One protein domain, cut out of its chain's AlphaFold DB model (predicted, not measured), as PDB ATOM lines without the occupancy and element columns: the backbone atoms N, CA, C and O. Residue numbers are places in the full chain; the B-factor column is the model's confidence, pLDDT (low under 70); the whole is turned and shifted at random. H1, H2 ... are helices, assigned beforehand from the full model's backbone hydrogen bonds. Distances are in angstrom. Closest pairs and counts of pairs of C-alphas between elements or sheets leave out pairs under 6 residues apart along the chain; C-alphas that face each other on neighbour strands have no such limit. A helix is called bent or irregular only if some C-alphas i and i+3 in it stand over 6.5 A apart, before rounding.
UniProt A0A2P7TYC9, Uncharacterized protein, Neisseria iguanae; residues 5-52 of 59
ATOM      1  N   LYS A   5      47.497  36.162  -4.760       70.75
ATOM      2  CA  LYS A   5      48.081  36.787  -5.951       70.75
ATOM      3  C   LYS A   5      47.809  35.981  -7.213       70.75
ATOM      4  O   LYS A   5      47.782  36.571  -8.286       70.75
ATOM      5  N   TYR A   6      47.596  34.672  -7.100       76.31
ATOM      6  CA  TYR A   6      47.177  33.853  -8.232       76.31
ATOM      7  C   TYR A   6      45.771  34.255  -8.699       76.31
ATOM      8  O   TYR A   6      45.565  34.491  -9.883       76.31
ATOM      9  N   CYS A   7      44.832  34.430  -7.763       76.88
ATOM     10  CA  CYS A   7      43.438  34.735  -8.093       76.88
ATOM     11  C   CYS A   7      43.141  36.225  -8.336       76.88
ATOM     12  O   CYS A   7      42.303  36.556  -9.165       76.88
ATOM     13  N   LEU A   8      43.798  37.131  -7.609       74.94
ATOM     14  CA  LEU A   8      43.552  38.581  -7.672       74.94
ATOM     15  C   LEU A   8      44.722  39.373  -8.277       74.94
ATOM     16  O   LEU A   8      44.674  40.601  -8.349       74.94
ATOM     17  N   GLY A   9      45.777  38.687  -8.717       73.56
ATOM     18  CA  GLY A   9      46.928  39.301  -9.366       73.56
ATOM     19  C   GLY A   9      47.807  40.135  -8.430       73.56
ATOM     20  O   GLY A   9      47.774  40.039  -7.201       73.56
ATOM     21  N   VAL A  10      48.624  40.998  -9.039       69.00
ATOM     22  CA  VAL A  10      49.564  41.894  -8.337       69.00
ATOM     23  C   VAL A  10      48.833  42.887  -7.420       69.00
ATOM     24  O   VAL A  10      49.375  43.303  -6.396       69.00
ATOM     25  N   ASP A  11      47.569  43.187  -7.722       66.94
ATOM     26  CA  ASP A  11      46.696  44.023  -6.896       66.94
ATOM     27  C   ASP A  11      46.345  43.370  -5.551       66.94
ATOM     28  O   ASP A  11      45.828  44.044  -4.669       66.94
ATOM     29  N   ALA A  12      46.671  42.099  -5.309       67.25
ATOM     30  CA  ALA A  12      46.487  41.455  -4.007       67.25
ATOM     31  C   ALA A  12      47.622  41.745  -3.002       67.25
ATOM     32  O   ALA A  12      47.544  41.348  -1.837       67.25
ATOM     33  N   VAL A  13      48.689  42.448  -3.416       69.50
ATOM     34  CA  VAL A  13      49.846  42.768  -2.556       69.50
ATOM     35  C   VAL A  13      49.400  43.512  -1.291       69.50
ATOM     36  O   VAL A  13      48.803  44.580  -1.367       69.50
ATOM     37  N   GLY A  14      49.687  42.950  -0.117       68.62
ATOM     38  CA  GLY A  14      49.285  43.517   1.175       68.62
ATOM     39  C   GLY A  14      48.044  42.874   1.799       68.62
ATOM     40  O   GLY A  14      47.775  43.146   2.964       68.62
ATOM     41  N   ILE A  15      47.339  41.984   1.092       71.56
ATOM     42  CA  ILE A  15      46.339  41.112   1.718       71.56
ATOM     43  C   ILE A  15      47.066  39.882   2.280       71.56
ATOM     44  O   ILE A  15      47.640  39.109   1.507       71.56
ATOM     45  N   PRO A  16      47.102  39.688   3.608       67.56
ATOM     46  CA  PRO A  16      47.714  38.502   4.182       67.56
ATOM     47  C   PRO A  16      46.883  37.251   3.856       67.56
ATOM     48  O   PRO A  16      45.680  37.215   4.111       67.56
ATOM     49  N   ASP A  17      47.546  36.202   3.367       64.44
ATOM     50  CA  ASP A  17      46.982  34.853   3.220       64.44
ATOM     51  C   ASP A  17      46.844  34.181   4.600       64.44
ATOM     52  O   ASP A  17      47.626  33.312   4.993       64.44
ATOM     53  N   LYS A  18      45.908  34.678   5.414       59.12
ATOM     54  CA  LYS A  18      45.590  34.113   6.728       59.12
ATOM     55  C   LYS A  18      44.190  33.513   6.687       59.12
ATOM     56  O   LYS A  18      43.211  34.209   6.418       59.12
ATOM     57  N   ASN A  19      44.123  32.212   6.979       57.31
ATOM     58  CA  ASN A  19      42.895  31.420   7.016       57.31
ATOM     59  C   ASN A  19      41.762  32.157   7.750       57.31
ATOM     60  O   ASN A  19      41.927  32.589   8.890       57.31
ATOM     61  N   GLY A  20      40.606  32.254   7.091       61.66
ATOM     62  CA  GLY A  20      39.338  32.687   7.682       61.66
ATOM     63  C   GLY A  20      38.901  34.119   7.361       61.66
ATOM     64  O   GLY A  20      37.703  34.345   7.255       61.66
ATOM     65  N   ASN A  21      39.827  35.059   7.130       70.00
ATOM     66  CA  ASN A  21      39.483  36.489   6.981       70.00
ATOM     67  C   ASN A  21      39.819  37.094   5.612       70.00
ATOM     68  O   ASN A  21      39.750  38.309   5.439       70.00
ATOM     69  N   ILE A  22      40.184  36.271   4.631       74.62
ATOM     70  CA  ILE A  22      40.670  36.756   3.337       74.62
ATOM     71  C   ILE A  22      39.627  37.586   2.573       74.62
ATOM     72  O   ILE A  22      39.976  38.599   1.980       74.62
ATOM     73  N   PHE A  23      38.343  37.239   2.683       73.94
ATOM     74  CA  PHE A  23      37.233  37.965   2.056       73.94
ATOM     75  C   PHE A  23      37.039  39.367   2.642       73.94
ATOM     76  O   PHE A  23      36.925  40.338   1.897       73.94
ATOM     77  N   ASN A  24      37.115  39.497   3.970       75.19
ATOM     78  CA  ASN A  24      37.066  40.800   4.638       75.19
ATOM     79  C   ASN A  24      38.250  41.677   4.224       75.19
ATOM     80  O   ASN A  24      38.075  42.855   3.951       75.19
ATOM     81  N   LEU A  25      39.442  41.090   4.095       77.44
ATOM     82  CA  LEU A  25      40.635  41.820   3.662       77.44
ATOM     83  C   LEU A  25      40.554  42.271   2.194       77.44
ATOM     84  O   LEU A  25      41.085  43.324   1.846       77.44
ATOM     85  N   ILE A  26      39.888  41.493   1.332       76.81
ATOM     86  CA  ILE A  26      39.589  41.890  -0.052       76.81
ATOM     87  C   ILE A  26      38.614  43.071  -0.049       76.81
ATOM     88  O   ILE A  26      38.895  44.083  -0.691       76.81
ATOM     89  N   ARG A  27      37.517  42.984   0.716       75.75
ATOM     90  CA  ARG A  27      36.555  44.087   0.869       75.75
ATOM     91  C   ARG A  27      37.204  45.362   1.405       75.75
ATOM     92  O   ARG A  27      36.997  46.423   0.830       75.75
ATOM     93  N   ASP A  28      38.025  45.259   2.447       78.62
ATOM     94  CA  ASP A  28      38.725  46.407   3.034       78.62
ATOM     95  C   ASP A  28      39.698  47.049   2.037       78.62
ATOM     96  O   ASP A  28      39.837  48.270   1.994       78.62
ATOM     97  N   LYS A  29      40.368  46.244   1.201       79.56
ATOM     98  CA  LYS A  29      41.343  46.754   0.233       79.56
ATOM     99  C   LYS A  29      40.706  47.522  -0.922       79.56
ATOM    100  O   LYS A  29      41.269  48.516  -1.381       79.56
ATOM    101  N   TYR A  30      39.590  47.031  -1.443       76.94
ATOM    102  CA  TYR A  30      38.958  47.591  -2.639       76.94
ATOM    103  C   TYR A  30      37.862  48.614  -2.323       76.94
ATOM    104  O   TYR A  30      37.119  49.008  -3.226       76.94
ATOM    105  N   ASP A  31      37.828  49.074  -1.067       69.69
ATOM    106  CA  ASP A  31      36.696  49.740  -0.438       69.69
ATOM    107  C   ASP A  31      35.448  48.847  -0.440       69.69
ATOM    108  O   ASP A  31      35.209  48.046  -1.347       69.69
ATOM    109  N   ASN A  32      34.587  49.018   0.561       68.62
ATOM    110  CA  ASN A  32      33.338  48.260   0.688       68.62
ATOM    111  C   ASN A  32      32.256  48.738  -0.314       68.62
ATOM    112  O   ASN A  32      31.085  48.902   0.026       68.62
ATOM    113  N   ASN A  33      32.684  49.057  -1.535       76.06
ATOM    114  CA  ASN A  33      31.895  49.531  -2.656       76.06
ATOM    115  C   ASN A  33      31.667  48.384  -3.665       76.06
ATOM    116  O   ASN A  33      32.095  47.246  -3.468       76.06
ATOM    117  N   ILE A  34      30.996  48.690  -4.778       77.69
ATOM    118  CA  ILE A  34      30.679  47.723  -5.844       77.69
ATOM    119  C   ILE A  34      31.933  46.980  -6.341       77.69
ATOM    120  O   ILE A  34      31.894  45.769  -6.542       77.69
ATOM    121  N   ARG A  35      33.065  47.681  -6.458       74.81
ATOM    122  CA  ARG A  35      34.337  47.126  -6.929       74.81
ATOM    123  C   ARG A  35      34.927  46.124  -5.933       74.81
ATOM    124  O   ARG A  35      35.503  45.126  -6.355       74.81
ATOM    125  N   GLY A  36      34.758  46.349  -4.629       75.50
ATOM    126  CA  GLY A  36      35.153  45.383  -3.602       75.50
ATOM    127  C   GLY A  36      34.367  44.080  -3.677       75.50
ATOM    128  O   GLY A  36      34.965  43.006  -3.636       75.50
ATOM    129  N   HIS A  37      33.055  44.166  -3.899       79.31
ATOM    130  CA  HIS A  37      32.211  42.986  -4.099       79.31
ATOM    131  C   HIS A  37      32.527  42.234  -5.400       79.31
ATOM    132  O   HIS A  37      32.522  41.003  -5.413       79.31
ATOM    133  N   GLU A  38      32.838  42.941  -6.490       81.94
ATOM    134  CA  GLU A  38      33.283  42.307  -7.738       81.94
ATOM    135  C   GLU A  38      34.584  41.523  -7.536       81.94
ATOM    136  O   GLU A  38      34.670  40.361  -7.934       81.94
ATOM    137  N   ARG A  39      35.566  42.107  -6.835       81.81
ATOM    138  CA  ARG A  39      36.833  41.427  -6.517       81.81
ATOM    139  C   ARG A  39      36.645  40.241  -5.576       81.81
ATOM    140  O   ARG A  39      37.276  39.206  -5.763       81.81
ATOM    141  N   GLU A  40      35.765  40.359  -4.587       80.56
ATOM    142  CA  GLU A  40      35.404  39.250  -3.699       80.56
ATOM    143  C   GLU A  40      34.828  38.066  -4.491       80.56
ATOM    144  O   GLU A  40      35.176  36.905  -4.247       80.56
ATOM    145  N   ARG A  41      33.989  38.360  -5.491       82.19
ATOM    146  CA  ARG A  41      33.386  37.359  -6.374       82.19
ATOM    147  C   ARG A  41      34.404  36.723  -7.319       82.19
ATOM    148  O   ARG A  41      34.392  35.504  -7.464       82.19
ATOM    149  N   GLU A  42      35.296  37.508  -7.923       82.69
ATOM    150  CA  GLU A  42      36.407  36.992  -8.742       82.69
ATOM    151  C   GLU A  42      37.299  36.044  -7.934       82.69
ATOM    152  O   GLU A  42      37.595  34.932  -8.375       82.69
ATOM    153  N   PHE A  43      37.665  36.447  -6.714       81.19
ATOM    154  CA  PHE A  43      38.447  35.610  -5.813       81.19
ATOM    155  C   PHE A  43      37.703  34.328  -5.422       81.19
ATOM    156  O   PHE A  43      38.290  33.249  -5.467       81.19
ATOM    157  N   SER A  44      36.412  34.430  -5.092       79.56
ATOM    158  CA  SER A  44      35.562  33.273  -4.777       79.56
ATOM    159  C   SER A  44      35.516  32.279  -5.934       79.56
ATOM    160  O   SER A  44      35.724  31.088  -5.722       79.56
ATOM    161  N   ASN A  45      35.295  32.761  -7.158       82.19
ATOM    162  CA  ASN A  45      35.225  31.914  -8.346       82.19
ATOM    163  C   ASN A  45      36.555  31.195  -8.606       82.19
ATOM    164  O   ASN A  45      36.561  29.976  -8.738       82.19
ATOM    165  N   CYS A  46      37.678  31.918  -8.572       81.56
ATOM    166  CA  CYS A  46      39.003  31.313  -8.730       81.56
ATOM    167  C   CYS A  46      39.289  30.253  -7.650       81.56
ATOM    168  O   CYS A  46      39.820  29.182  -7.935       81.56
ATOM    169  N   MET A  47      38.883  30.510  -6.404       76.38
ATOM    170  CA  MET A  47      39.026  29.553  -5.304       76.38
ATOM    171  C   MET A  47      38.155  28.302  -5.474       76.38
ATOM    172  O   MET A  47      38.586  27.200  -5.119       76.38
ATOM    173  N   ILE A  48      36.951  28.445  -6.028       77.81
ATOM    174  CA  ILE A  48      36.083  27.312  -6.363       77.81
ATOM    175  C   ILE A  48      36.716  26.478  -7.481       77.81
ATOM    176  O   ILE A  48      36.808  25.261  -7.334       77.81
ATOM    177  N   GLU A  49      37.196  27.107  -8.555       78.50
ATOM    178  CA  GLU A  49      37.793  26.403  -9.701       78.50
ATOM    179  C   GLU A  49      39.089  25.665  -9.330       78.50
ATOM    180  O   GLU A  49      39.269  24.504  -9.692       78.50
ATOM    181  N   GLU A  50      39.967  26.295  -8.550       73.19
ATOM    182  CA  GLU A  50      41.299  25.749  -8.250       73.19
ATOM    183  C   GLU A  50      41.336  24.824  -7.029       73.19
ATOM    184  O   GLU A  50      42.220  23.970  -6.902       73.19
ATOM    185  N   LYS A  51      40.429  25.025  -6.065       68.88
ATOM    186  CA  LYS A  51      40.465  24.334  -4.763       68.88
ATOM    187  C   LYS A  51      39.162  23.621  -4.415       68.88
ATOM    188  O   LYS A  51      39.131  22.937  -3.392       68.88
ATOM    189  N   GLY A  52      38.092  23.792  -5.197       66.75
ATOM    190  CA  GLY A  52      36.749  23.340  -4.821       66.75
ATOM    191  C   GLY A  52      36.223  24.031  -3.559       66.75
ATOM    192  O   GLY A  52      35.370  23.477  -2.868       66.75
TER     193      GLY A  52
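Overview. This is residues 5 to 52 of the 59 residues of an uncharacterized protein of Neisseria iguanae (UniProt A0A2P7TYC9). One long helix, H3, is the backbone of a small three-helix body: the short helix H2 folds back beside the first half of H3 as a helical hairpin, and the short, irregular helix H1 packs further along H3, so that the three centres make a triangle. Between H1 and H2 the chain loops out through residues 13 to 21, on the side of the two short helices away from H3. The printed part has 48 residues with three named helices, H1, H2 and H3 in that order, and no named strand; the class is all helix. The whole is compact, with a radius of gyration of the C-alphas of 10.0 A, and rounded, spanning 26 by 21 by 20 A.

Arrangement. H3, residues 34 to 51, is the longest helix. H2, residues 22 to 29, touches H3 at residues 36 to 40 of H3 alone; the closest C-alphas are those of Arg 27 and Gly 36, 4.9 A apart. H2 and H3 form a helical hairpin, running opposite ways at a shallow tilt of 28 degrees. H1, residues 5 to 12, touches H3 at residues 39 to 47 of H3 alone, the closest C-alphas being those of Cys 7 and Phe 43, 5.6 A apart. H1 and H3 run opposite ways at a shallow tilt of 32 degrees, only just short of steep. H1 and H2 are close but not clearly touching, with their closest C-alphas, those of Ala 12 and Ile 26, 8.0 A apart. They run the same way at a shallow tilt of 24 degrees. In H2 and H3 every O i to N i+4 pair is within hydrogen-bond range; in H1 it is 1 of 4, and 1 of 5 O i to N i+3 pairs.

Along the chain. H3 runs 25.4 A from C-alpha 34 at (30.679, 47.723, -5.844) to C-alpha 51 at (40.465, 24.334, -4.763). H2, Ile 22 to Lys 29, measures 10.5 A from first to last C-alpha. H1 begins at C-alpha 5 at (48.081, 36.787, -5.951) and ends at Ala 12, 5.3 A away. H1 is irregular: C-alphas 7 and 10 are 9.4 A apart, against about 5 A in a regular helix.

Size, cuts and confidence. The two C-alphas farthest apart are those of Asp 31 and Gly 52, at 26.8 A. The printed part runs from residue 5 to 52 and has no cut. The link from H1 to H2, nine residues, is short; that from H2 to H3, four residues, is tight. The mean pLDDT of the printed part is 74.0, and it is under 70 in residues 10 to 14, 16 to 20, 31 to 32 and 51 to 52.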